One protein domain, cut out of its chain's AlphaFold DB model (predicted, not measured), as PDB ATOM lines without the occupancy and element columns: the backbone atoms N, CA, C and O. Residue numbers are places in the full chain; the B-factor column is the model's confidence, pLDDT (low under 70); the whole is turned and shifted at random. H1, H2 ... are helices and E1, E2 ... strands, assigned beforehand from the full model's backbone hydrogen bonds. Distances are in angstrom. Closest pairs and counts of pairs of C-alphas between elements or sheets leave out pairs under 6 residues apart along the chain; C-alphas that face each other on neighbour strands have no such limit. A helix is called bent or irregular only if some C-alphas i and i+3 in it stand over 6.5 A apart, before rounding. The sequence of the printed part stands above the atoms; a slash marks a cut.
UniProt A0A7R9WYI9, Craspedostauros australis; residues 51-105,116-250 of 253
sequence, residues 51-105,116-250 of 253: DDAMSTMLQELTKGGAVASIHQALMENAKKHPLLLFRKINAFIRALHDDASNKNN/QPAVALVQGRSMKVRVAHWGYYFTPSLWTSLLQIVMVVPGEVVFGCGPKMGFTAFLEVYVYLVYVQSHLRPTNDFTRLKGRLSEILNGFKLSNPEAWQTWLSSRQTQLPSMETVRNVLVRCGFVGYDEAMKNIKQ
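AT A GLANCE: This is residues 51 to 105 and 116 to 250 of the 253 residues of a protein of Craspedostauros australis (UniProt A0A7R9WYI9). Six helices form an up-and-down bundle in two rows: H1, H4 and H7 run one way, and H2, H5 and H8 run the other. H3 and H6 lie at one end of the bundle, H9 to H11 build out from the H7 and H8 side, and beyond the opposite end the small hairpin of E1 and E2 sticks out. The 190 printed residues are mostly helix, in the order H1 to H4, E1, E2, H5 to H11, and E1 and E2 make an antiparallel sheet. The whole is compact, with a radius of gyration of the C-alphas of 18.2 A and spans of 59, 49 and 29 A.

IN THESE COORDINATES: H1, residues 51 to 62, begins at C-alpha 51 (-26.666, 6.672, -43.586). H2 is residues 67 to 80, 19.9 A long, H3 82 to 86 and H4 89 to 101, 18.3 A. E1 is residues 118 to 122 and E2 125 to 129. H5 is residues 140 to 151 and H6 155 to 165; H6 is irregular, with C-alphas 160 and 163 7.1 A apart. H7, residues 167 to 182, is 22.6 A long and H8, residues 188 to 207, 29.1 A. H9 is residues 209 to 216, H10 229 to 235, and H11 241 to 248, ending at C-alpha 248 (-56.963, 32.961, -31.428).

HOW THE PARTS SIT: H1 and H2 touch as a helical hairpin, closest at the C-alphas of Leu 61 and Val 67, 5.5 A. H2 touches residues 145 to 150 of H5 at a shallow tilt of 14 degrees, the same way, closest at the C-alphas of Met 75 and Ile 149, 5.0 A. H5 touches H8 at 18 degrees, shallow, closest at the C-alphas of Thr 144 and Leu 193, 6.1 A. Residues 167 to 173 of H7 touch H4, closest at the C-alphas of Ile 93 and Phe 170, 5.6 A. H6 touches residues 203 to 207 of H8, about perpendicular at 88 degrees, closest at the C-alphas of Phe 159 and Phe 204, 5.6 A. H3 touches H6, closest at the C-alphas of Phe 86 and Met 165, 7.1 A. Residues 172 to 179 of H7 touch H10, closest at the C-alphas of Tyr 179 and Val 232, 7.0 A. H10 only just touches H9 and H11, each with 3 pairs of C-alphas within 8 A, closest at those of Leu 216 and Arg 230, 4.7 A, and Val 234 and Tyr 241, 6.4 A; H10 and H11 are a helical hairpin. In the hairpin of E1 and E2, N 120 and O 127 are 2.9 A apart, within hydrogen-bond range. Every O i to N i+4 pair is within range in H1 to H5 and H8 to H10, against 4 of 7 in H6, 11 of 12 in H7 and 3 of 4 in H11.

THE WHOLE: The C-alphas of Lys 80 and Gly 124, the two farthest apart, are 59.9 A apart. Residues 106 to 115 are not printed, and C-alphas 105 and 116 stand 18.6 A apart across that cut. The link from H9 to H10 is long. Mean pLDDT of the printed part is 88.1; 17 residues are under 70, among them 247 to 250.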
ATOM      1  N   ASP A  51     -26.213   6.521 -44.965       93.62
ATOM      2  CA  ASP A  51     -26.666   6.672 -43.586       93.62
ATOM      3  C   ASP A  51     -25.504   6.671 -42.590       93.62
ATOM      4  O   ASP A  51     -25.450   7.553 -41.731       93.62
ATOM      5  N   ASP A  52     -24.571   5.730 -42.731       93.38
ATOM      6  CA  ASP A  52     -23.454   5.556 -41.798       93.38
ATOM      7  C   ASP A  52     -22.420   6.679 -41.942       93.38
ATOM      8  O   ASP A  52     -21.920   7.204 -40.944       93.38
ATOM      9  N   ALA A  53     -22.163   7.123 -43.176       93.81
ATOM     10  CA  ALA A  53     -21.282   8.254 -43.447       93.81
ATOM     11  C   ALA A  53     -21.834   9.552 -42.836       93.81
ATOM     12  O   ALA A  53     -21.109  10.266 -42.144       93.81
ATOM     13  N   MET A  54     -23.128   9.847 -43.032       95.31
ATOM     14  CA  MET A  54     -23.768  11.026 -42.432       95.31
ATOM     15  C   MET A  54     -23.794  10.952 -40.905       95.31
ATOM     16  O   MET A  54     -23.534  11.954 -40.241       95.31
ATOM     17  N   SER A  55     -24.076   9.776 -40.342       94.50
ATOM     18  CA  SER A  55     -24.045   9.566 -38.894       94.50
ATOM     19  C   SER A  55     -22.644   9.769 -38.313       94.50
ATOM     20  O   SER A  55     -22.519  10.424 -37.282       94.50
ATOM     21  N   THR A  56     -21.603   9.292 -38.995       94.19
ATOM     22  CA  THR A  56     -20.204   9.501 -38.589       94.19
ATOM     23  C   THR A  56     -19.835  10.982 -38.637       94.19
ATOM     24  O   THR A  56     -19.341  11.522 -37.653       94.19
ATOM     25  N   MET A  57     -20.150  11.678 -39.737       94.81
ATOM     26  CA  MET A  57     -19.913  13.121 -39.849       94.81
ATOM     27  C   MET A  57     -20.630  13.907 -38.743       94.81
ATOM     28  O   MET A  57     -20.047  14.809 -38.152       94.81
ATOM     29  N   LEU A  58     -21.875  13.555 -38.415       94.06
ATOM     30  CA  LEU A  58     -22.607  14.215 -37.336       94.06
ATOM     31  C   LEU A  58     -21.960  13.982 -35.962       94.06
ATOM     32  O   LEU A  58     -21.870  14.920 -35.178       94.06
ATOM     33  N   GLN A  59     -21.499  12.763 -35.672       93.25
ATOM     34  CA  GLN A  59     -20.810  12.456 -34.412       93.25
ATOM     35  C   GLN A  59     -19.483  13.205 -34.275       93.25
ATOM     36  O   GLN A  59     -19.128  13.651 -33.189       93.25
ATOM     37  N   GLU A  60     -18.733  13.348 -35.361       92.50
ATOM     38  CA  GLU A  60     -17.479  14.099 -35.329       92.50
ATOM     39  C   GLU A  60     -17.727  15.610 -35.192       92.50
ATOM     40  O   GLU A  60     -17.017  16.287 -34.447       92.50
ATOM     41  N   LEU A  61     -18.805  16.125 -35.802       91.94
ATOM     42  CA  LEU A  61     -19.240  17.509 -35.612       91.94
ATOM     43  C   LEU A  61     -19.570  17.810 -34.139       91.94
ATOM     44  O   LEU A  61     -19.204  18.872 -33.640       91.94
ATOM     45  N   THR A  62     -20.231  16.886 -33.431       90.25
ATOM     46  CA  THR A  62     -20.619  17.080 -32.020       90.25
ATOM     47  C   THR A  62     -19.453  16.947 -31.045       90.25
ATOM     48  O   THR A  62     -19.491  17.548 -29.976       90.25
ATOM     49  N   LYS A  63     -18.394  16.215 -31.407       87.94
ATOM     50  CA  LYS A  63     -17.158  16.121 -30.611       87.94
ATOM     51  C   LYS A  63     -16.262  17.361 -30.722       87.94
ATOM     52  O   LYS A  63     -15.284  17.461 -29.989       87.94
ATOM     53  N   GLY A  64     -16.560  18.288 -31.637       76.19
ATOM     54  CA  GLY A  64     -15.772  19.508 -31.844       76.19
ATOM     55  C   GLY A  64     -14.472  19.311 -32.640       76.19
ATOM     56  O   GLY A  64     -13.679  20.247 -32.744       76.19
ATOM     57  N   GLY A  65     -14.241  18.131 -33.227       64.75
ATOM     58  CA  GLY A  65     -13.091  17.858 -34.097       64.75
ATOM     59  C   GLY A  65     -13.341  18.289 -35.548       64.75
ATOM     60  O   GLY A  65     -14.441  18.120 -36.062       64.75
ATOM     61  N   ALA A  66     -12.331  18.869 -36.218       68.25
ATOM     62  CA  ALA A  66     -12.338  19.222 -37.654       68.25
ATOM     63  C   ALA A  66     -13.622  19.924 -38.176       68.25
ATOM     64  O   ALA A  66     -14.006  19.765 -39.342       68.25
ATOM     65  N   VAL A  67     -14.249  20.741 -37.315       78.12
ATOM     66  CA  VAL A  67     -15.620  21.271 -37.441       78.12
ATOM     67  C   VAL A  67     -15.918  21.853 -38.820       78.12
ATOM     68  O   VAL A  67     -16.950  21.537 -39.402       78.12
ATOM     69  N   ALA A  68     -15.017  22.664 -39.382       87.19
ATOM     70  CA  ALA A  68     -15.265  23.354 -40.648       87.19
ATOM     71  C   ALA A  68     -15.411  22.394 -41.844       87.19
ATOM     72  O   ALA A  68     -16.337  22.539 -42.642       87.19
ATOM     73  N   SER A  69     -14.527  21.397 -41.956       91.25
ATOM     74  CA  SER A  69     -14.539  20.441 -43.073       91.25
ATOM     75  C   SER A  69     -15.766  19.527 -43.033       91.25
ATOM     76  O   SER A  69     -16.425  19.310 -44.050       91.25
ATOM     77  N   ILE A  70     -16.120  19.064 -41.834       93.75
ATOM     78  CA  ILE A  70     -17.255  18.175 -41.589       93.75
ATOM     79  C   ILE A  70     -18.571  18.922 -41.788       93.75
ATOM     80  O   ILE A  70     -19.474  18.424 -42.458       93.75
ATOM     81  N   HIS A  71     -18.657  20.150 -41.269       94.06
ATOM     82  CA  HIS A  71     -19.785  21.042 -41.504       94.06
ATOM     83  C   HIS A  71     -20.015  21.258 -43.004       94.06
ATOM     84  O   HIS A  71     -21.128  21.048 -43.486       94.06
ATOM     85  N   GLN A  72     -18.962  21.580 -43.764       95.00
ATOM     86  CA  GLN A  72     -19.071  21.766 -45.209       95.00
ATOM     87  C   GLN A  72     -19.517  20.482 -45.921       95.00
ATOM     88  O   GLN A  72     -20.393  20.532 -46.784       95.00
ATOM     89  N   ALA A  73     -18.965  19.324 -45.550       95.06
ATOM     90  CA  ALA A  73     -19.362  18.042 -46.127       95.06
ATOM     91  C   ALA A  73     -20.844  17.721 -45.859       95.06
ATOM     92  O   ALA A  73     -21.555  17.274 -46.763       95.06
ATOM     93  N   LEU A  74     -21.345  17.992 -44.650       95.81
ATOM     94  CA  LEU A  74     -22.762  17.837 -44.318       95.81
ATOM     95  C   LEU A  74     -23.646  18.816 -45.097       95.81
ATOM     96  O   LEU A  74     -24.685  18.399 -45.603       95.81
ATOM     97  N   MET A  75     -23.228  20.074 -45.271       96.25
ATOM     98  CA  MET A  75     -23.950  21.047 -46.101       96.25
ATOM     99  C   MET A  75     -24.024  20.615 -47.571       96.25
ATOM    100  O   MET A  75     -25.061  20.772 -48.213       96.25
ATOM    101  N   GLU A  76     -22.957  20.043 -48.126       95.38
ATOM    102  CA  GLU A  76     -22.983  19.529 -49.499       95.38
ATOM    103  C   GLU A  76     -23.897  18.304 -49.636       95.38
ATOM    104  O   GLU A  76     -24.640  18.195 -50.614       95.38
ATOM    105  N   ASN A  77     -23.919  17.419 -48.635       95.06
ATOM    106  CA  ASN A  77     -24.894  16.329 -48.581       95.06
ATOM    107  C   ASN A  77     -26.332  16.845 -48.430       95.06
ATOM    108  O   ASN A  77     -27.230  16.295 -49.058       95.06
ATOM    109  N   ALA A  78     -26.550  17.925 -47.676       95.38
ATOM    110  CA  ALA A  78     -27.849  18.583 -47.535       95.38
ATOM    111  C   ALA A  78     -28.413  19.046 -48.880       95.38
ATOM    112  O   ALA A  78     -29.584  18.828 -49.186       95.38
ATOM    113  N   LYS A  79     -27.558  19.665 -49.700       93.69
ATOM    114  CA  LYS A  79     -27.929  20.178 -51.023       93.69
ATOM    115  C   LYS A  79     -28.156  19.050 -52.024       93.69
ATOM    116  O   LYS A  79     -29.095  19.107 -52.812       93.69
ATOM    117  N   LYS A  80     -27.284  18.035 -52.016       93.62
ATOM    118  CA  LYS A  80     -27.332  16.920 -52.973       93.62
ATOM    119  C   LYS A  80     -28.422  15.911 -52.643       93.62
ATOM    120  O   LYS A  80     -29.064  15.417 -53.559       93.62
ATOM    121  N   HIS A  81     -28.627  15.613 -51.363       95.19
ATOM    122  CA  HIS A  81     -29.506  14.550 -50.880       95.19
ATOM    123  C   HIS A  81     -30.410  15.030 -49.730       95.19
ATOM    124  O   HIS A  81     -30.392  14.449 -48.639       95.19
ATOM    125  N   PRO A  82     -31.242  16.062 -49.962       94.00
ATOM    126  CA  PRO A  82     -31.975  16.760 -48.906       94.00
ATOM    127  C   PRO A  82     -32.846  15.830 -48.064       94.00
ATOM    128  O   PRO A  82     -32.770  15.855 -46.842       94.00
ATOM    129  N   LEU A  83     -33.604  14.933 -48.703       95.25
ATOM    130  CA  LEU A  83     -34.485  13.988 -48.006       95.25
ATOM    131  C   LEU A  83     -33.726  12.941 -47.174       95.25
ATOM    132  O   LEU A  83     -34.251  12.482 -46.165       95.25
ATOM    133  N   LEU A  84     -32.505  12.556 -47.572       95.38
ATOM    134  CA  LEU A  84     -31.694  11.598 -46.808       95.38
ATOM    135  C   LEU A  84     -31.048  12.263 -45.600       95.38
ATOM    136  O   LEU A  84     -31.067  11.694 -44.512       95.38
ATOM    137  N   LEU A  85     -30.549  13.491 -45.766       94.62
ATOM    138  CA  LEU A  85     -30.083  14.275 -44.631       94.62
ATOM    139  C   LEU A  85     -31.222  14.502 -43.634       94.62
ATOM    140  O   LEU A  85     -31.037  14.318 -42.435       94.62
ATOM    141  N   PHE A  86     -32.410  14.864 -44.118       92.31
ATOM    142  CA  PHE A  86     -33.535  15.186 -43.246       92.31
ATOM    143  C   PHE A  86     -34.033  13.980 -42.436       92.31
ATOM    144  O   PHE A  86     -34.536  14.152 -41.331       92.31
ATOM    145  N   ARG A  87     -33.801  12.739 -42.896       92.38
ATOM    146  CA  ARG A  87     -34.016  11.534 -42.067       92.38
ATOM    147  C   ARG A  87     -33.142  11.510 -40.809       92.38
ATOM    148  O   ARG A  87     -33.480  10.845 -39.833       92.38
ATOM    149  N   LYS A  88     -32.019  12.235 -40.803       94.69
ATOM    150  CA  LYS A  88     -31.121  12.372 -39.649       94.69
ATOM    151  C   LYS A  88     -31.533  13.485 -38.687       94.69
ATOM    152  O   LYS A  88     -30.833  13.685 -37.698       94.69
ATOM    153  N   ILE A  89     -32.665  14.165 -38.897       95.12
ATOM    154  CA  ILE A  89     -33.081  15.281 -38.035       95.12
ATOM    155  C   ILE A  89     -33.232  14.864 -36.561       95.12
ATOM    156  O   ILE A  89     -32.821  15.597 -35.669       95.12
ATOM    157  N   ASN A  90     -33.672  13.632 -36.284       94.69
ATOM    158  CA  ASN A  90     -33.726  13.093 -34.917       94.69
ATOM    159  C   ASN A  90     -32.337  12.929 -34.281       94.69
ATOM    160  O   ASN A  90     -32.188  13.003 -33.063       94.69
ATOM    161  N   ALA A  91     -31.298  12.702 -35.082       95.62
ATOM    162  CA  ALA A  91     -29.929  12.708 -34.584       95.62
ATOM    163  C   ALA A  91     -29.448  14.139 -34.284       95.62
ATOM    164  O   ALA A  91     -28.721  14.323 -33.315       95.62
ATOM    165  N   PHE A  92     -29.905  15.144 -35.041       97.00
ATOM    166  CA  PHE A  92     -29.606  16.555 -34.765       97.00
ATOM    167  C   PHE A  92     -30.273  16.985 -33.456       97.00
ATOM    168  O   PHE A  92     -29.623  17.561 -32.594       97.00
ATOM    169  N   ILE A  93     -31.550  16.633 -33.278       96.81
ATOM    170  CA  ILE A  93     -32.314  16.878 -32.047       96.81
ATOM    171  C   ILE A  93     -31.596  16.281 -30.832       96.81
ATOM    172  O   ILE A  93     -31.383  16.980 -29.845       96.81
ATOM    173  N   ARG A  94     -31.170  15.011 -30.913       96.06
ATOM    174  CA  ARG A  94     -30.415  14.357 -29.831       96.06
ATOM    175  C   ARG A  94     -29.096  15.064 -29.537       96.06
ATOM    176  O   ARG A  94     -28.846  15.389 -28.387       96.06
ATOM    177  N   ALA A  95     -28.315  15.381 -30.567       95.19
ATOM    178  CA  ALA A  95     -27.062  16.116 -30.416       95.19
ATOM    179  C   ALA A  95     -27.243  17.463 -29.690       95.19
ATOM    180  O   ALA A  95     -26.456  17.796 -28.809       95.19
ATOM    181  N   LEU A  96     -28.293  18.218 -30.031       95.69
ATOM    182  CA  LEU A  96     -28.615  19.490 -29.379       95.69
ATOM    183  C   LEU A  96     -29.050  19.291 -27.923       95.69
ATOM    184  O   LEU A  96     -28.618  20.033 -27.042       95.69
ATOM    185  N   HIS A  97     -29.883  18.282 -27.653       94.75
ATOM    186  CA  HIS A  97     -30.289  17.959 -26.287       94.75
ATOM    187  C   HIS A  97     -29.109  17.539 -25.415       94.75
ATOM    188  O   HIS A  97     -29.022  18.015 -24.282       94.75
ATOM    189  N   ASP A  98     -28.220  16.693 -25.931       92.75
ATOM    190  CA  ASP A  98     -27.036  16.213 -25.222       92.75
ATOM    191  C   ASP A  98     -26.076  17.372 -24.924       92.75
ATOM    192  O   ASP A  98     -25.627  17.514 -23.787       92.75
ATOM    193  N   ASP A  99     -25.832  18.254 -25.901       92.38
ATOM    194  CA  ASP A  99     -24.986  19.442 -25.735       92.38
ATOM    195  C   ASP A  99     -25.536  20.397 -24.665       92.38
ATOM    196  O   ASP A  99     -24.823  20.758 -23.730       92.38
ATOM    197  N   ALA A 100     -26.830  20.726 -24.725       90.62
ATOM    198  CA  ALA A 100     -27.472  21.584 -23.727       90.62
ATOM    199  C   ALA A 100     -27.675  20.914 -22.353       90.62
ATOM    200  O   ALA A 100     -27.995  21.593 -21.373       90.62
ATOM    201  N   SER A 101     -27.495  19.592 -22.260       88.44
ATOM    202  CA  SER A 101     -27.523  18.839 -20.998       88.44
ATOM    203  C   SER A 101     -26.130  18.588 -20.421       88.44
ATOM    204  O   SER A 101     -26.022  18.073 -19.302       88.44
ATOM    205  N   ASN A 102     -25.062  18.892 -21.165       78.75
ATOM    206  CA  ASN A 102     -23.719  18.453 -20.817       78.75
ATOM    207  C   ASN A 102     -23.188  19.188 -19.578       78.75
ATOM    208  O   ASN A 102     -22.820  20.362 -19.608       78.75
ATOM    209  N   LYS A 103     -23.117  18.451 -18.465       63.19
ATOM    210  CA  LYS A 103     -22.672  18.943 -17.153       63.19
ATOM    211  C   LYS A 103     -21.157  19.147 -17.071       63.19
ATOM    212  O   LYS A 103     -20.691  19.828 -16.162       63.19
ATOM    213  N   ASN A 104     -20.379  18.584 -17.994       57.75
ATOM    214  CA  ASN A 104     -18.916  18.605 -17.903       57.75
ATOM    215  C   ASN A 104     -18.325  20.014 -18.111       57.75
ATOM    216  O   ASN A 104     -17.232  20.297 -17.625       57.75
ATOM    217  N   ASN A 105     -19.086  20.929 -18.723       53.09
ATOM    218  CA  ASN A 105     -18.682  22.320 -18.963       53.09
ATOM    219  C   ASN A 105     -18.874  23.251 -17.746       53.09
ATOM    220  O   ASN A 105     -18.579  24.439 -17.826       53.09
ATOM    221  N   GLN A 116     -26.772  31.541  -5.458       56.50
ATOM    222  CA  GLN A 116     -26.088  31.011  -4.290       56.50
ATOM    223  C   GLN A 116     -26.226  29.479  -4.313       56.50
ATOM    224  O   GLN A 116     -27.312  28.978  -4.618       56.50
ATOM    225  N   PRO A 117     -25.147  28.722  -4.053       60.88
ATOM    226  CA  PRO A 117     -25.229  27.272  -4.034       60.88
ATOM    227  C   PRO A 117     -26.323  26.848  -3.052       60.88
ATOM    228  O   PRO A 117     -26.279  27.223  -1.879       60.88
ATOM    229  N   ALA A 118     -27.295  26.077  -3.534       69.44
ATOM    230  CA  ALA A 118     -28.329  25.522  -2.678       69.44
ATOM    231  C   ALA A 118     -27.670  24.549  -1.699       69.44
ATOM    232  O   ALA A 118     -26.774  23.792  -2.075       69.44
ATOM    233  N   VAL A 119     -28.086  24.562  -0.438       77.00
ATOM    234  CA  VAL A 119     -27.619  23.570   0.530       77.00
ATOM    235  C   VAL A 119     -28.582  22.394   0.484       77.00
ATOM    236  O   VAL A 119     -29.760  22.549   0.791       77.00
ATOM    237  N   ALA A 120     -28.088  21.222   0.095       80.19
ATOM    238  CA  ALA A 120     -28.839  19.976   0.155       80.19
ATOM    239  C   ALA A 120     -28.263  19.071   1.240       80.19
ATOM    240  O   ALA A 120     -27.059  19.064   1.495       80.19
ATOM    241  N   LEU A 121     -29.130  18.285   1.867       81.69
ATOM    242  CA  LEU A 121     -28.741  17.293   2.860       81.69
ATOM    243  C   LEU A 121     -28.611  15.940   2.157       81.69
ATOM    244  O   LEU A 121     -29.605  15.333   1.770       81.69
ATOM    245  N   VAL A 122     -27.374  15.485   1.962       79.81
ATOM    246  CA  VAL A 122     -27.062  14.205   1.317       79.81
ATOM    247  C   VAL A 122     -26.414  13.312   2.365       79.81
ATOM    248  O   VAL A 122     -25.353  13.641   2.890       79.81
ATOM    249  N   GLN A 123     -27.076  12.203   2.708       84.75
ATOM    250  CA  GLN A 123     -26.600  11.249   3.724       84.75
ATOM    251  C   GLN A 123     -26.243  11.917   5.071       84.75
ATOM    252  O   GLN A 123     -25.201  11.646   5.662       84.75
ATOM    253  N   GLY A 124     -27.081  12.843   5.544       86.44
ATOM    254  CA  GLY A 124     -26.855  13.539   6.819       86.44
ATOM    255  C   GLY A 124     -25.807  14.660   6.775       86.44
ATOM    256  O   GLY A 124     -25.590  15.313   7.791       86.44
ATOM    257  N   ARG A 125     -25.172  14.926   5.624       85.44
ATOM    258  CA  ARG A 125     -24.192  16.010   5.455       85.44
ATOM    259  C   ARG A 125     -24.756  17.127   4.586       85.44
ATOM    260  O   ARG A 125     -25.313  16.874   3.519       85.44
ATOM    261  N   SER A 126     -24.575  18.371   5.024       84.62
ATOM    262  CA  SER A 126     -24.893  19.553   4.223       84.62
ATOM    263  C   SER A 126     -23.873  19.711   3.098       84.62
ATOM    264  O   SER A 126     -22.687  19.923   3.341       84.62
ATOM    265  N   MET A 127     -24.341  19.620   1.859       80.88
ATOM    266  CA  MET A 127     -23.545  19.814   0.654       80.88
ATOM    267  C   MET A 127     -24.044  21.037  -0.111       80.88
ATOM    268  O   MET A 127     -25.246  21.256  -0.241       80.88
ATOM    269  N   LYS A 128     -23.110  21.827  -0.644       78.69
ATOM    270  CA  LYS A 128     -23.409  22.897  -1.600       78.69
ATOM    271  C   LYS A 128     -23.645  22.273  -2.971       78.69
ATOM    272  O   LYS A 128     -22.744  21.649  -3.523       78.69
ATOM    273  N   VAL A 129     -24.835  22.462  -3.521       69.81
ATOM    274  CA  VAL A 129     -25.244  21.932  -4.820       69.81
ATOM    275  C   VAL A 129     -25.441  23.090  -5.789       69.81
ATOM    276  O   VAL A 129     -26.030  24.117  -5.452       69.81
ATOM    277  N   ARG A 130     -24.941  22.918  -7.012       67.62
ATOM    278  CA  ARG A 130     -25.268  23.790  -8.141       67.62
ATOM    279  C   ARG A 130     -26.300  23.079  -9.000       67.62
ATOM    280  O   ARG A 130     -26.055  21.971  -9.470       67.62
ATOM    281  N   VAL A 131     -27.450  23.713  -9.189       66.81
ATOM    282  CA  VAL A 131     -28.469  23.234 -10.121       66.81
ATOM    283  C   VAL A 131     -28.160  23.849 -11.480       66.81
ATOM    284  O   VAL A 131     -28.219  25.066 -11.637       66.81
ATOM    285  N   ALA A 132     -27.786  23.011 -12.444       68.00
ATOM    286  CA  ALA A 132     -27.655  23.415 -13.837       68.00
ATOM    287  C   ALA A 132     -28.949  23.052 -14.571       68.00
ATOM    288  O   ALA A 132     -29.356  21.887 -14.575       68.00
ATOM    289  N   HIS A 133     -29.601  24.049 -15.162       77.56
ATOM    290  CA  HIS A 133     -30.776  23.842 -16.005       77.56
ATOM    291  C   HIS A 133     -30.348  23.477 -17.430       77.56
ATOM    292  O   HIS A 133     -29.272  23.878 -17.880       77.56
ATOM    293  N   TRP A 134     -31.197  22.729 -18.140       89.12
ATOM    294  CA  TRP A 134     -30.992  22.457 -19.563       89.12
ATOM    295  C   TRP A 134     -30.807  23.769 -20.323       89.12
ATOM    296  O   TRP A 134     -31.518  24.741 -20.069       89.12
ATOM    297  N   GLY A 135     -29.841  23.798 -21.234       87.38
ATOM    298  CA  GLY A 135     -29.573  24.955 -22.071       87.38
ATOM    299  C   GLY A 135     -28.937  26.118 -21.323       87.38
ATOM    300  O   GLY A 135     -28.796  27.167 -21.928       87.38
ATOM    301  N   TYR A 136     -28.543  25.968 -20.049       84.19
ATOM    302  CA  TYR A 136     -27.740  26.974 -19.344       84.19
ATOM    303  C   TYR A 136     -26.347  27.102 -19.975       84.19
ATOM    304  O   TYR A 136     -25.881  28.210 -20.235       84.19
ATOM    305  N   TYR A 137     -25.730  25.962 -20.294       84.38
ATOM    306  CA  TYR A 137     -24.579  25.873 -21.188       84.38
ATOM    307  C   TYR A 137     -25.018  25.247 -22.505       84.38
ATOM    308  O   TYR A 137     -25.873  24.364 -22.521       84.38
ATOM    309  N   PHE A 138     -24.422  25.708 -23.594       90.12
ATOM    310  CA  PHE A 138     -24.533  25.112 -24.917       90.12
ATOM    311  C   PHE A 138     -23.323  25.551 -25.742       90.12
ATOM    312  O   PHE A 138     -22.685  26.552 -25.412       90.12
ATOM    313  N   THR A 139     -23.016  24.832 -26.816       91.12
ATOM    314  CA  THR A 139     -21.897  25.138 -27.711       91.12
ATOM    315  C   THR A 139     -22.400  25.954 -28.910       91.12
ATOM    316  O   THR A 139     -22.957  25.373 -29.849       91.12
ATOM    317  N   PRO A 140     -22.220  27.293 -28.971       90.38
ATOM    318  CA  PRO A 140     -22.907  28.110 -29.975       90.38
ATOM    319  C   PRO A 140     -22.543  27.775 -31.425       90.38
ATOM    320  O   PRO A 140     -23.376  27.919 -32.326       90.38
ATOM    321  N   SER A 141     -21.316  27.301 -31.663       90.94
ATOM    322  CA  SER A 141     -20.861  26.840 -32.976       90.94
ATOM    323  C   SER A 141     -21.640  25.613 -33.453       90.94
ATOM    324  O   SER A 141     -22.151  25.644 -34.568       90.94
ATOM    325  N   LEU A 142     -21.827  24.592 -32.607       93.62
ATOM    326  CA  LEU A 142     -22.608  23.394 -32.934       93.62
ATOM    327  C   LEU A 142     -24.056  23.753 -33.290       93.62
ATOM    328  O   LEU A 142     -24.557  23.355 -34.343       93.62
ATOM    329  N   TRP A 143     -24.705  24.561 -32.451       95.50
ATOM    330  CA  TRP A 143     -26.089  24.995 -32.667       95.50
ATOM    331  C   TRP A 143     -26.240  25.804 -33.951       95.50
ATOM    332  O   TRP A 143     -27.188  25.593 -34.708       95.50
ATOM    333  N   THR A 144     -25.289  26.698 -34.229       94.56
ATOM    334  CA  THR A 144     -25.273  27.469 -35.476       94.56
ATOM    335  C   THR A 144     -25.064  26.555 -36.687       94.56
ATOM    336  O   THR A 144     -25.780  26.702 -37.673       94.56
ATOM    337  N   SER A 145     -24.126  25.607 -36.618       95.19
ATOM    338  CA  SER A 145     -23.809  24.688 -37.716       95.19
ATOM    339  C   SER A 145     -24.973  23.765 -38.063       95.19
ATOM    340  O   SER A 145     -25.323  23.639 -39.233       95.19
ATOM    341  N   LEU A 146     -25.631  23.156 -37.071       96.81
ATOM    342  CA  LEU A 146     -26.793  22.298 -37.330       96.81
ATOM    343  C   LEU A 146     -27.955  23.087 -37.945       96.81
ATOM    344  O   LEU A 146     -28.597  22.605 -38.881       96.81
ATOM    345  N   LEU A 147     -28.176  24.326 -37.496       97.06
ATOM    346  CA  LEU A 147     -29.181  25.206 -38.088       97.06
ATOM    347  C   LEU A 147     -28.819  25.577 -39.533       97.06
ATOM    348  O   LEU A 147     -29.665  25.496 -40.417       97.06
ATOM    349  N   GLN A 148     -27.556  25.922 -39.797       96.06
ATOM    350  CA  GLN A 148     -27.060  26.233 -41.143       96.06
ATOM    351  C   GLN A 148     -27.183  25.052 -42.110       96.06
ATOM    352  O   GLN A 148     -27.581  25.250 -43.257       96.06
ATOM    353  N   ILE A 149     -26.885  23.832 -41.653       97.06
ATOM    354  CA  ILE A 149     -27.057  22.607 -42.440       97.06
ATOM    355  C   ILE A 149     -28.527  22.433 -42.849       97.06
ATOM    356  O   ILE A 149     -28.804  22.117 -44.003       97.06
ATOM    357  N   VAL A 150     -29.475  22.675 -41.939       97.25
ATOM    358  CA  VAL A 150     -30.910  22.620 -42.266       97.25
ATOM    359  C   VAL A 150     -31.310  23.749 -43.221       97.25
ATOM    360  O   VAL A 150     -32.072  23.511 -44.151       97.25
ATOM    361  N   MET A 151     -30.766  24.956 -43.057       95.69
ATOM    362  CA  MET A 151     -31.093  26.112 -43.905       95.69
ATOM    363  C   MET A 151     -30.637  25.982 -45.366       95.69
ATOM    364  O   MET A 151     -31.170  26.685 -46.221       95.69
ATOM    365  N   VAL A 152     -29.661  25.120 -45.680       96.38
ATOM    366  CA  VAL A 152     -29.258  24.865 -47.080       96.38
ATOM    367  C   VAL A 152     -30.075  23.774 -47.768       96.38
ATOM    368  O   VAL A 152     -29.919  23.566 -48.973       96.38
ATOM    369  N   VAL A 153     -30.934  23.070 -47.029       94.69
ATOM    370  CA  VAL A 153     -31.905  22.147 -47.619       94.69
ATOM    371  C   VAL A 153     -32.961  22.978 -48.368       94.69
ATOM    372  O   VAL A 153     -33.411  23.996 -47.839       94.69
ATOM    373  N   PRO A 154     -33.390  22.573 -49.580       93.06
ATOM    374  CA  PRO A 154     -34.406  23.303 -50.331       93.06
ATOM    375  C   PRO A 154     -35.689  23.518 -49.514       93.06
ATOM    376  O   PRO A 154     -36.188  22.588 -48.868       93.06
ATOM    377  N   GLY A 155     -36.232  24.737 -49.550       93.38
ATOM    378  CA  GLY A 155     -37.390  25.130 -48.742       93.38
ATOM    379  C   GLY A 155     -38.623  24.259 -49.000       93.38
ATOM    380  O   GLY A 155     -39.366  23.954 -48.070       93.38
ATOM    381  N   GLU A 156     -38.799  23.761 -50.229       91.38
ATOM    382  CA  GLU A 156     -39.885  22.839 -50.573       91.38
ATOM    383  C   GLU A 156     -39.807  21.496 -49.832       91.38
ATOM    384  O   GLU A 156     -40.840  20.847 -49.637       91.38
ATOM    385  N   VAL A 157     -38.605  21.091 -49.407       92.50
ATOM    386  CA  VAL A 157     -38.370  19.905 -48.580       92.50
ATOM    387  C   VAL A 157     -38.545  20.258 -47.108       92.50
ATOM    388  O   VAL A 157     -39.383  19.639 -46.454       92.50
ATOM    389  N   VAL A 158     -37.815  21.269 -46.611       95.06
ATOM    390  CA  VAL A 158     -37.823  21.668 -45.188       95.06
ATOM    391  C   VAL A 158     -39.228  22.023 -44.714       95.06
ATOM    392  O   VAL A 158     -39.679  21.521 -43.690       95.06
ATOM    393  N   PHE A 159     -39.934  22.863 -45.471       95.12
ATOM    394  CA  PHE A 159     -41.245  23.379 -45.083       95.12
ATOM    395  C   PHE A 159     -42.401  22.546 -45.639       95.12
ATOM    396  O   PHE A 159     -43.503  22.621 -45.106       95.12
ATOM    397  N   GLY A 160     -42.172  21.749 -46.687       93.19
ATOM    398  CA  GLY A 160     -43.188  20.869 -47.268       93.19
ATOM    399  C   GLY A 160     -43.354  19.572 -46.480       93.19
ATOM    400  O   GLY A 160     -44.266  19.441 -45.672       93.19
ATOM    401  N   CYS A 161     -42.451  18.617 -46.707       93.50
ATOM    402  CA  CYS A 161     -42.508  17.298 -46.066       93.50
ATOM    403  C   CYS A 161     -41.752  17.233 -44.725       93.50
ATOM    404  O   CYS A 161     -41.996  16.332 -43.921       93.50
ATOM    405  N   GLY A 162     -40.886  18.209 -44.443       94.88
ATOM    406  CA  GLY A 162     -40.082  18.265 -43.225       94.88
ATOM    407  C   GLY A 162     -40.868  18.222 -41.906       94.88
ATOM    408  O   GLY A 162     -40.413  17.516 -41.001       94.88
ATOM    409  N   PRO A 163     -42.046  18.868 -41.750       94.75
ATOM    410  CA  PRO A 163     -42.845  18.749 -40.527       94.75
ATOM    411  C   PRO A 163     -43.166  17.296 -40.151       94.75
ATOM    412  O   PRO A 163     -42.988  16.914 -38.997       94.75
ATOM    413  N   LYS A 164     -43.524  16.451 -41.131       92.38
ATOM    414  CA  LYS A 164     -43.780  15.012 -40.920       92.38
ATOM    415  C   LYS A 164     -42.519  14.215 -40.582       92.38
ATOM    416  O   LYS A 164     -42.607  13.128 -40.029       92.38
ATOM    417  N   MET A 165     -41.350  14.747 -40.922       93.31
ATOM    418  CA  MET A 165     -40.060  14.109 -40.674       93.31
ATOM    419  C   MET A 165     -39.399  14.555 -39.362       93.31
ATOM    420  O   MET A 165     -38.336  14.039 -39.041       93.31
ATOM    421  N   GLY A 166     -39.997  15.491 -38.613       94.19
ATOM    422  CA  GLY A 166     -39.464  15.978 -37.333       94.19
ATOM    423  C   GLY A 166     -38.887  17.397 -37.361       94.19
ATOM    424  O   GLY A 166     -38.242  17.808 -36.398       94.19
ATOM    425  N   PHE A 167     -39.118  18.178 -38.424       96.75
ATOM    426  CA  PHE A 167     -38.653  19.571 -38.497       96.75
ATOM    427  C   PHE A 167     -39.182  20.448 -37.354       96.75
ATOM    428  O   PHE A 167     -38.442  21.249 -36.790       96.75
ATOM    429  N   THR A 168     -40.457  20.298 -36.996       96.25
ATOM    430  CA  THR A 168     -41.084  21.076 -35.919       96.25
ATOM    431  C   THR A 168     -40.473  20.744 -34.562       96.25
ATOM    432  O   THR A 168     -40.141  21.657 -33.816       96.25
ATOM    433  N   ALA A 169     -40.214  19.463 -34.287       95.81
ATOM    434  CA  ALA A 169     -39.492  19.031 -33.091       95.81
ATOM    435  C   ALA A 169     -38.062  19.599 -33.054       95.81
ATOM    436  O   ALA A 169     -37.587  20.027 -32.008       95.81
ATOM    437  N   PHE A 170     -37.384  19.677 -34.205       97.38
ATOM    438  CA  PHE A 170     -36.090  20.351 -34.309       97.38
ATOM    439  C   PHE A 170     -36.184  21.841 -33.963       97.38
ATOM    440  O   PHE A 170     -35.405  22.319 -33.141       97.38
ATOM    441  N   LEU A 171     -37.159  22.569 -34.518       97.25
ATOM    442  CA  LEU A 171     -37.381  23.978 -34.180       97.25
ATOM    443  C   LEU A 171     -37.734  24.180 -32.701       97.25
ATOM    444  O   LEU A 171     -37.268  25.144 -32.096       97.25
ATOM    445  N   GLU A 172     -38.514  23.279 -32.103       95.19
ATOM    446  CA  GLU A 172     -38.887  23.336 -30.686       95.19
ATOM    447  C   GLU A 172     -37.667  23.345 -29.765       95.19
ATOM    448  O   GLU A 172     -37.650  24.114 -28.804       95.19
ATOM    449  N   VAL A 173     -36.619  22.579 -30.087       96.12
ATOM    450  CA  VAL A 173     -35.363  22.585 -29.319       96.12
ATOM    451  C   VAL A 173     -34.687  23.959 -29.363       96.12
ATOM    452  O   VAL A 173     -34.268  24.473 -28.326       96.12
ATOM    453  N   TYR A 174     -34.631  24.605 -30.531       96.69
ATOM    454  CA  TYR A 174     -34.080  25.961 -30.656       96.69
ATOM    455  C   TYR A 174     -34.930  27.008 -29.945       96.69
ATOM    456  O   TYR A 174     -34.390  27.873 -29.257       96.69
ATOM    457  N   VAL A 175     -36.253  26.931 -30.079       95.31
ATOM    458  CA  VAL A 175     -37.178  27.838 -29.390       95.31
ATOM    459  C   VAL A 175     -37.037  27.689 -27.878       95.31
ATOM    460  O   VAL A 175     -36.997  28.694 -27.168       95.31
ATOM    461  N   TYR A 176     -36.898  26.458 -27.383       93.50
ATOM    462  CA  TYR A 176     -36.681  26.203 -25.967       93.50
ATOM    463  C   TYR A 176     -35.335  26.757 -25.485       93.50
ATOM    464  O   TYR A 176     -35.299  27.426 -24.452       93.50
ATOM    465  N   LEU A 177     -34.250  26.586 -26.252       93.75
ATOM    466  CA  LEU A 177     -32.963  27.202 -25.911       93.75
ATOM    467  C   LEU A 177     -33.073  28.726 -25.860       93.75
ATOM    468  O   LEU A 177     -32.600  29.337 -24.906       93.75
ATOM    469  N   VAL A 178     -33.722  29.343 -26.852       93.31
ATOM    470  CA  VAL A 178     -33.927  30.799 -26.880       93.31
ATOM    471  C   VAL A 178     -34.731  31.281 -25.687       93.31
ATOM    472  O   VAL A 178     -34.394  32.314 -25.111       93.31
ATOM    473  N   TYR A 179     -35.746  30.524 -25.286       91.19
ATOM    474  CA  TYR A 179     -36.496  30.815 -24.079       91.19
ATOM    475  C   TYR A 179     -35.610  30.760 -22.829       91.19
ATOM    476  O   TYR A 179     -35.648  31.687 -22.030       91.19
ATOM    477  N   VAL A 180     -34.796  29.719 -22.645       88.88
ATOM    478  CA  VAL A 180     -33.916  29.617 -21.466       88.88
ATOM    479  C   VAL A 180     -32.884  30.746 -21.458       88.88
ATOM    480  O   VAL A 180     -32.755  31.466 -20.471       88.88
ATOM    481  N   GLN A 181     -32.186  30.941 -22.574       88.25
ATOM    482  CA  GLN A 181     -31.097  31.909 -22.698       88.25
ATOM    483  C   GLN A 181     -31.567  33.368 -22.632       88.25
ATOM    484  O   GLN A 181     -30.797  34.222 -22.210       88.25
ATOM    485  N   SER A 182     -32.823  33.676 -22.977       87.12
ATOM    486  CA  SER A 182     -33.371  35.032 -22.812       87.12
ATOM    487  C   SER A 182     -33.586  35.435 -21.350       87.12
ATOM    488  O   SER A 182     -33.630  36.628 -21.055       87.12
ATOM    489  N   HIS A 183     -33.694  34.461 -20.441       83.44
ATOM    490  CA  HIS A 183     -33.738  34.692 -18.993       83.44
ATOM    491  C   HIS A 183     -32.335  34.712 -18.369       83.44
ATOM    492  O   HIS A 183     -32.186  35.020 -17.186       83.44
ATOM    493  N   LEU A 184     -31.308  34.385 -19.153       79.44
ATOM    494  CA  LEU A 184     -29.901  34.498 -18.786       79.44
ATOM    495  C   LEU A 184     -29.319  35.783 -19.392       79.44
ATOM    496  O   LEU A 184     -29.943  36.425 -20.236       79.44
ATOM    497  N   ARG A 185     -28.124  36.202 -18.951       69.62
ATOM    498  CA  ARG A 185     -27.432  37.345 -19.573       69.62
ATOM    499  C   ARG A 185     -27.077  36.971 -21.025       69.62
ATOM    500  O   ARG A 185     -26.226  36.100 -21.201       69.62
ATOM    501  N   PRO A 186     -27.698  37.585 -22.052       71.00
ATOM    502  CA  PRO A 186     -27.524  37.148 -23.433       71.00
ATOM    503  C   PRO A 186     -26.110  37.456 -23.937       71.00
ATOM    504  O   PRO A 186     -25.581  38.536 -23.681       71.00
ATOM    505  N   THR A 187     -25.513  36.536 -24.695       76.62
ATOM    506  CA  THR A 187     -24.222  36.746 -25.370       76.62
ATOM    507  C   THR A 187     -24.412  37.195 -26.826       76.62
ATOM    508  O   THR A 187     -25.493  37.066 -27.407       76.62
ATOM    509  N   ASN A 188     -23.354  37.701 -27.468       80.56
ATOM    510  CA  ASN A 188     -23.399  38.051 -28.897       80.56
ATOM    511  C   ASN A 188     -23.707  36.834 -29.790       80.56
ATOM    512  O   ASN A 188     -24.483  36.941 -30.743       80.56
ATOM    513  N   ASP A 189     -23.152  35.666 -29.456       82.69
ATOM    514  CA  ASP A 189     -23.408  34.421 -30.189       82.69
ATOM    515  C   ASP A 189     -24.874  33.994 -30.104       82.69
ATOM    516  O   ASP A 189     -25.458  33.550 -31.098       82.69
ATOM    517  N   PHE A 190     -25.494  34.197 -28.941       88.25
ATOM    518  CA  PHE A 190     -26.918  33.965 -28.755       88.25
ATOM    519  C   PHE A 190     -27.774  34.859 -29.663       88.25
ATOM    520  O   PHE A 190     -28.687  34.368 -30.329       88.25
ATOM    521  N   THR A 191     -27.453  36.152 -29.759       90.00
ATOM    522  CA  THR A 191     -28.165  37.088 -30.647       90.00
ATOM    523  C   THR A 191     -28.085  36.648 -32.110       90.00
ATOM    524  O   THR A 191     -29.097  36.655 -32.815       90.00
ATOM    525  N   ARG A 192     -26.911  36.187 -32.566       91.44
ATOM    526  CA  ARG A 192     -26.737  35.661 -33.930       91.44
ATOM    527  C   ARG A 192     -27.571  34.402 -34.168       91.44
ATOM    528  O   ARG A 192     -28.193  34.271 -35.222       91.44
ATOM    529  N   LEU A 193     -27.591  33.485 -33.200       94.00
ATOM    530  CA  LEU A 193     -28.397  32.270 -33.277       94.00
ATOM    531  C   LEU A 193     -29.895  32.597 -33.347       94.00
ATOM    532  O   LEU A 193     -30.601  32.070 -34.206       94.00
ATOM    533  N   LYS A 194     -30.363  33.520 -32.498       95.00
ATOM    534  CA  LYS A 194     -31.744  34.014 -32.495       95.00
ATOM    535  C   LYS A 194     -32.128  34.638 -33.842       95.00
ATOM    536  O   LYS A 194     -33.219  34.371 -34.338       95.00
ATOM    537  N   GLY A 195     -31.234  35.423 -34.451       95.44
ATOM    538  CA  GLY A 195     -31.439  36.005 -35.783       95.44
ATOM    539  C   GLY A 195     -31.666  34.939 -36.859       95.44
ATOM    540  O   GLY A 195     -32.680  34.972 -37.550       95.44
ATOM    541  N   ARG A 196     -30.794  33.925 -36.923       95.50
ATOM    542  CA  ARG A 196     -30.949  32.797 -37.862       95.50
ATOM    543  C   ARG A 196     -32.216  31.984 -37.612       95.50
ATOM    544  O   ARG A 196     -32.867  31.552 -38.559       95.50
ATOM    545  N   LEU A 197     -32.584  31.786 -36.344       97.31
ATOM    546  CA  LEU A 197     -33.844  31.126 -36.010       97.31
ATOM    547  C   LEU A 197     -35.046  31.949 -36.507       97.31
ATOM    548  O   LEU A 197     -35.996  31.390 -37.039       97.31
ATOM    549  N   SER A 198     -34.993  33.276 -36.402       97.12
ATOM    550  CA  SER A 198     -36.036  34.152 -36.950       97.12
ATOM    551  C   SER A 198     -36.176  34.001 -38.472       97.12
ATOM    552  O   SER A 198     -37.287  33.876 -38.982       97.12
ATOM    553  N   GLU A 199     -35.059  33.935 -39.204       96.19
ATOM    554  CA  GLU A 199     -35.058  33.726 -40.661       96.19
ATOM    555  C   GLU A 199     -35.766  32.421 -41.056       96.19
ATOM    556  O   GLU A 199     -36.645  32.433 -41.921       96.19
ATOM    557  N   ILE A 200     -35.438  31.303 -40.397       96.88
ATOM    558  CA  ILE A 200     -36.059  30.011 -40.720       96.88
ATOM    559  C   ILE A 200     -37.540  29.961 -40.314       96.88
ATOM    560  O   ILE A 200     -38.349  29.399 -41.051       96.88
ATOM    561  N   LEU A 201     -37.919  30.584 -39.189       97.31
ATOM    562  CA  LEU A 201     -39.317  30.675 -38.754       97.31
ATOM    563  C   LEU A 201     -40.152  31.500 -39.743       97.31
ATOM    564  O   LEU A 201     -41.250  31.085 -40.112       97.31
ATOM    565  N   ASN A 202     -39.615  32.619 -40.235       96.19
ATOM    566  CA  ASN A 202     -40.261  33.421 -41.275       96.19
ATOM    567  C   ASN A 202     -40.401  32.637 -42.587       96.19
ATOM    568  O   ASN A 202     -41.469  32.653 -43.200       96.19
ATOM    569  N   GLY A 203     -39.361  31.898 -42.986       96.12
ATOM    570  CA  GLY A 203     -39.417  30.999 -44.139       96.12
ATOM    571  C   GLY A 203     -40.515  29.941 -44.004       96.12
ATOM    572  O   GLY A 203     -41.280  29.732 -44.945       96.12
ATOM    573  N   PHE A 204     -40.649  29.333 -42.820       97.19
ATOM    574  CA  PHE A 204     -41.680  28.333 -42.544       97.19
ATOM    575  C   PHE A 204     -43.088  28.933 -42.601       97.19
ATOM    576  O   PHE A 204     -43.942  28.415 -43.321       97.19
ATOM    577  N   LYS A 205     -43.304  30.067 -41.923       95.62
ATOM    578  CA  LYS A 205     -44.576  30.801 -41.924       95.62
ATOM    579  C   LYS A 205     -45.043  31.160 -43.337       95.62
ATOM    580  O   LYS A 205     -46.226  31.033 -43.629       95.62
ATOM    581  N   LEU A 206     -44.130  31.610 -44.201       95.62
ATOM    582  CA  LEU A 206     -44.454  31.997 -45.579       95.62
ATOM    583  C   LEU A 206     -44.672  30.789 -46.498       95.62
ATOM    584  O   LEU A 206     -45.549  30.826 -47.355       95.62
ATOM    585  N   SER A 207     -43.881  29.727 -46.332       96.00
ATOM    586  CA  SER A 207     -43.870  28.595 -47.269       96.00
ATOM    587  C   SER A 207     -44.930  27.537 -46.964       96.00
ATOM    588  O   SER A 207     -45.375  26.845 -47.876       96.00
ATOM    589  N   ASN A 208     -45.318  27.379 -45.696       95.75
ATOM    590  CA  ASN A 208     -46.357  26.435 -45.283       95.75
ATOM    591  C   ASN A 208     -47.189  26.999 -44.114       95.75
ATOM    592  O   ASN A 208     -47.007  26.587 -42.962       95.75
ATOM    593  N   PRO A 209     -48.107  27.946 -44.397       94.75
ATOM    594  CA  PRO A 209     -48.920  28.598 -43.372       94.75
ATOM    595  C   PRO A 209     -49.795  27.624 -42.577       94.75
ATOM    596  O   PRO A 209     -50.010  27.831 -41.387       94.75
ATOM    597  N   GLU A 210     -50.286  26.556 -43.210       94.62
ATOM    598  CA  GLU A 210     -51.127  25.550 -42.558       94.62
ATOM    599  C   GLU A 210     -50.336  24.792 -41.486       94.62
ATOM    600  O   GLU A 210     -50.688  24.847 -40.307       94.62
ATOM    601  N   ALA A 211     -49.210  24.174 -41.862       94.25
ATOM    602  CA  ALA A 211     -48.365  23.459 -40.906       94.25
ATOM    603  C   ALA A 211     -47.798  24.394 -39.827       94.25
ATOM    604  O   ALA A 211     -47.649  23.982 -38.675       94.25
ATOM    605  N   TRP A 212     -47.522  25.656 -40.172       95.31
ATOM    606  CA  TRP A 212     -47.157  26.691 -39.208       95.31
ATOM    607  C   TRP A 212     -48.251  26.897 -38.152       95.31
ATOM    608  O   TRP A 212     -47.957  26.868 -36.959       95.31
ATOM    609  N   GLN A 213     -49.516  27.055 -38.554       94.12
ATOM    610  CA  GLN A 213     -50.629  27.243 -37.615       94.12
ATOM    611  C   GLN A 213     -50.898  25.998 -36.763       94.12
ATOM    612  O   GLN A 213     -51.145  26.119 -35.555       94.12
ATOM    613  N   THR A 214     -50.799  24.805 -37.358       94.62
ATOM    614  CA  THR A 214     -50.867  23.538 -36.618       94.62
ATOM    615  C   THR A 214     -49.778  23.479 -35.550       94.62
ATOM    616  O   THR A 214     -50.065  23.156 -34.399       94.62
ATOM    617  N   TRP A 215     -48.542  23.848 -35.897       95.12
ATOM    618  CA  TRP A 215     -47.423  23.867 -34.959       95.12
ATOM    619  C   TRP A 215     -47.572  24.938 -33.871       95.12
ATOM    620  O   TRP A 215     -47.357  24.648 -32.703       95.12
ATOM    621  N   LEU A 216     -48.026  26.152 -34.200       93.12
ATOM    622  CA  LEU A 216     -48.296  27.189 -33.194       93.12
ATOM    623  C   LEU A 216     -49.285  26.726 -32.118       93.12
ATOM    624  O   LEU A 216     -49.179  27.140 -30.962       93.12
ATOM    625  N   SER A 217     -50.248  25.898 -32.517       91.50
ATOM    626  CA  SER A 217     -51.300  25.375 -31.649       91.50
ATOM    627  C   SER A 217     -50.899  24.076 -30.942       91.50
ATOM    628  O   SER A 217     -51.641  23.609 -30.079       91.50
ATOM    629  N   SER A 218     -49.745  23.485 -31.279       92.06
ATOM    630  CA  SER A 218     -49.273  22.264 -30.633       92.06
ATOM    631  C   SER A 218     -48.853  22.539 -29.192       92.06
ATOM    632  O   SER A 218     -48.428  23.644 -28.823       92.06
ATOM    633  N   ARG A 219     -48.987  21.507 -28.353       88.62
ATOM    634  CA  ARG A 219     -48.575  21.580 -26.956       88.62
ATOM    635  C   ARG A 219     -47.054  21.629 -26.871       88.62
ATOM    636  O   ARG A 219     -46.383  20.773 -27.441       88.62
ATOM    637  N   GLN A 220     -46.520  22.572 -26.101       80.62
ATOM    638  CA  GLN A 220     -45.084  22.615 -25.851       80.62
ATOM    639  C   GLN A 220     -44.697  21.536 -24.829       80.62
ATOM    640  O   GLN A 220     -45.129  21.566 -23.675       80.62
ATOM    641  N   THR A 221     -43.868  20.586 -25.253       78.31
ATOM    642  CA  THR A 221     -43.473  19.423 -24.444       78.31
ATOM    643  C   THR A 221     -42.458  19.786 -23.359       78.31
ATOM    644  O   THR A 221     -42.552  19.287 -22.241       78.31
ATOM    645  N   GLN A 222     -41.533  20.705 -23.656       76.38
ATOM    646  CA  GLN A 222     -40.445  21.098 -22.745       76.38
ATOM    647  C   GLN A 222     -40.853  22.176 -21.723       76.38
ATOM    648  O   GLN A 222     -40.194  22.360 -20.702       76.38
ATOM    649  N   LEU A 223     -41.948  22.898 -21.982       77.50
ATOM    650  CA  LEU A 223     -42.480  23.968 -21.129       77.50
ATOM    651  C   LEU A 223     -43.997  23.810 -20.955       77.50
ATOM    652  O   LEU A 223     -44.764  24.595 -21.522       77.50
ATOM    653  N   PRO A 224     -44.457  22.835 -20.151       72.25
ATOM    654  CA  PRO A 224     -45.885  22.583 -19.978       72.25
ATOM    655  C   PRO A 224     -46.672  23.807 -19.489       72.25
ATOM    656  O   PRO A 224     -47.834  23.963 -19.847       72.25
ATOM    657  N   SER A 225     -46.032  24.698 -18.719       75.12
ATOM    658  CA  SER A 225     -46.628  25.934 -18.193       75.12
ATOM    659  C   SER A 225     -46.945  26.985 -19.257       75.12
ATOM    660  O   SER A 225     -47.680  27.925 -18.979       75.12
ATOM    661  N   MET A 226     -46.356  26.879 -20.450       80.19
ATOM    662  CA  MET A 226     -46.648  27.782 -21.567       80.19
ATOM    663  C   MET A 226     -47.792  27.270 -22.436       80.19
ATOM    664  O   MET A 226     -48.230  28.002 -23.316       80.19
ATOM    665  N   GLU A 227     -48.286  26.056 -22.172       83.44
ATOM    666  CA  GLU A 227     -49.336  25.340 -22.900       83.44
ATOM    667  C   GLU A 227     -49.000  25.085 -24.372       83.44
ATOM    668  O   GLU A 227     -48.823  23.935 -24.762       83.44
ATOM    669  N   THR A 228     -48.859  26.138 -25.178       89.19
ATOM    670  CA  THR A 228     -48.672  26.087 -26.631       89.19
ATOM    671  C   THR A 228     -47.332  26.667 -27.077       89.19
ATOM    672  O   THR A 228     -46.754  27.542 -26.421       89.19
ATOM    673  N   VAL A 229     -46.848  26.226 -28.242       90.94
ATOM    674  CA  VAL A 229     -45.645  26.787 -28.884       90.94
ATOM    675  C   VAL A 229     -45.797  28.291 -29.143       90.94
ATOM    676  O   VAL A 229     -44.848  29.051 -28.928       90.94
ATOM    677  N   ARG A 230     -46.998  28.749 -29.526       91.25
ATOM    678  CA  ARG A 230     -47.316  30.172 -29.740       91.25
ATOM    679  C   ARG A 230     -46.896  31.049 -28.563       91.25
ATOM    680  O   ARG A 230     -46.233  32.063 -28.770       91.25
ATOM    681  N   ASN A 231     -47.244  30.656 -27.341       90.38
ATOM    682  CA  ASN A 231     -46.950  31.446 -26.146       90.38
ATOM    683  C   ASN A 231     -45.439  31.598 -25.926       90.38
ATOM    684  O   ASN A 231     -44.967  32.684 -25.579       90.38
ATOM    685  N   VAL A 232     -44.665  30.543 -26.198       91.00
ATOM    686  CA  VAL A 232     -43.199  30.589 -26.113       91.00
ATOM    687  C   VAL A 232     -42.618  31.524 -27.171       91.00
ATOM    688  O   VAL A 232     -41.754  32.340 -26.853       91.00
ATOM    689  N   LEU A 233     -43.110  31.459 -28.410       92.81
ATOM    690  CA  LEU A 233     -42.639  32.322 -29.498       92.81
ATOM    691  C   LEU A 233     -42.936  33.805 -29.245       92.81
ATOM    692  O   LEU A 233     -42.078  34.643 -29.527       92.81
ATOM    693  N   VAL A 234     -44.100  34.128 -28.670       92.19
ATOM    694  CA  VAL A 234     -44.435  35.498 -28.242       92.19
ATOM    695  C   VAL A 234     -43.469  35.965 -27.157       92.19
ATOM    696  O   VAL A 234     -42.867  37.028 -27.290       92.19
ATOM    697  N   ARG A 235     -43.239  35.148 -26.121       89.44
ATOM    698  CA  ARG A 235     -42.279  35.464 -25.044       89.44
ATOM    699  C   ARG A 235     -40.853  35.657 -25.561       89.44
ATOM    700  O   ARG A 235     -40.121  36.492 -25.043       89.44
ATOM    701  N   CYS A 236     -40.458  34.903 -26.583       90.19
ATOM    702  CA  CYS A 236     -39.142  35.023 -27.206       90.19
ATOM    703  C   CYS A 236     -39.040  36.202 -28.192       90.19
ATOM    704  O   CYS A 236     -37.937  36.505 -28.657       90.19
ATOM    705  N   GLY A 237     -40.149  36.879 -28.508       90.81
ATOM    706  CA  GLY A 237     -40.194  37.993 -29.456       90.81
ATOM    707  C   GLY A 237     -40.090  37.569 -30.925       90.81
ATOM    708  O   GLY A 237     -39.643  38.362 -31.747       90.81
ATOM    709  N   PHE A 238     -40.455  36.328 -31.257       92.12
ATOM    710  CA  PHE A 238     -40.532  35.859 -32.648       92.12
ATOM    711  C   PHE A 238     -41.882  36.159 -33.300       92.12
ATOM    712  O   PHE A 238     -41.966  36.268 -34.518       92.12
ATOM    713  N   VAL A 239     -42.937  36.284 -32.495       89.12
ATOM    714  CA  VAL A 239     -44.296  36.599 -32.947       89.12
ATOM    715  C   VAL A 239     -44.789  37.804 -32.154       89.12
ATOM    716  O   VAL A 239     -44.682  37.825 -30.927       89.12
ATOM    717  N   GLY A 240     -45.318  38.812 -32.848       85.75
ATOM    718  CA  GLY A 240     -45.911  39.981 -32.198       85.75
ATOM    719  C   GLY A 240     -47.183  39.617 -31.426       85.75
ATOM    720  O   GLY A 240     -47.925  38.719 -31.824       85.75
ATOM    721  N   TYR A 241     -47.470  40.340 -30.343       78.06
ATOM    722  CA  TYR A 241     -48.670  40.104 -29.531       78.06
ATOM    723  C   TYR A 241     -49.963  40.213 -30.362       78.06
ATOM    724  O   TYR A 241     -50.837  39.350 -30.284       78.06
ATOM    725  N   ASP A 242     -50.040  41.209 -31.248       76.06
ATOM    726  CA  ASP A 242     -51.201  41.418 -32.122       76.06
ATOM    727  C   ASP A 242     -51.397  40.284 -33.134       76.06
ATOM    728  O   ASP A 242     -52.527  39.926 -33.472       76.06
ATOM    729  N   GLU A 243     -50.302  39.688 -33.607       77.81
ATOM    730  CA  GLU A 243     -50.348  38.527 -34.493       77.81
ATOM    731  C   GLU A 243     -50.857  37.290 -33.743       77.81
ATOM    732  O   GLU A 243     -51.732  36.575 -34.236       77.81
ATOM    733  N   ALA A 244     -50.373  37.072 -32.520       74.25
ATOM    734  CA  ALA A 244     -50.824  35.973 -31.676       74.25
ATOM    735  C   ALA A 244     -52.325  36.063 -31.349       74.25
ATOM    736  O   ALA A 244     -53.017  35.045 -31.401       74.25
ATOM    737  N   MET A 245     -52.847  37.267 -31.088       75.69
ATOM    738  CA  MET A 245     -54.265  37.480 -30.771       75.69
ATOM    739  C   MET A 245     -55.197  37.296 -31.976       75.69
ATOM    740  O   MET A 245     -56.323  36.821 -31.811       75.69
ATOM    741  N   LYS A 246     -54.749  37.624 -33.196       72.69
ATOM    742  CA  LYS A 246     -55.530  37.388 -34.424       72.69
ATOM    743  C   LYS A 246     -55.743  35.897 -34.696       72.69
ATOM    744  O   LYS A 246     -56.845  35.510 -35.071       72.69
ATOM    745  N   ASN A 247     -54.739  35.067 -34.412       58.50
ATOM    746  CA  ASN A 247     -54.811  33.613 -34.601       58.50
ATOM    747  C   ASN A 247     -55.738  32.908 -33.587       58.50
ATOM    748  O   ASN A 247     -56.221  31.816 -33.862       58.50
ATOM    749  N   ILE A 248     -56.022  33.515 -32.426       61.31
ATOM    750  CA  ILE A 248     -56.963  32.961 -31.428       61.31
ATOM    751  C   ILE A 248     -58.420  33.149 -31.870       61.31
ATOM    752  O   ILE A 248     -59.264  32.294 -31.618       61.31
ATOM    753  N   LYS A 249     -58.723  34.253 -32.561       54.94
ATOM    754  CA  LYS A 249     -60.086  34.568 -33.020       54.94
ATOM    755  C   LYS A 249     -60.539  33.741 -34.231       54.94
ATOM    756  O   LYS A 249     -61.705  33.816 -34.593       54.94
ATOM    757  N   GLN A 250     -59.640  32.962 -34.834       53.69
ATOM    758  CA  GLN A 250     -59.908  32.077 -35.975       53.69
ATOM    759  C   GLN A 250     -59.944  30.588 -35.570       53.69
ATOM    760  O   GLN A 250     -59.593  29.724 -36.367       53.69
TER     761      GLN A 250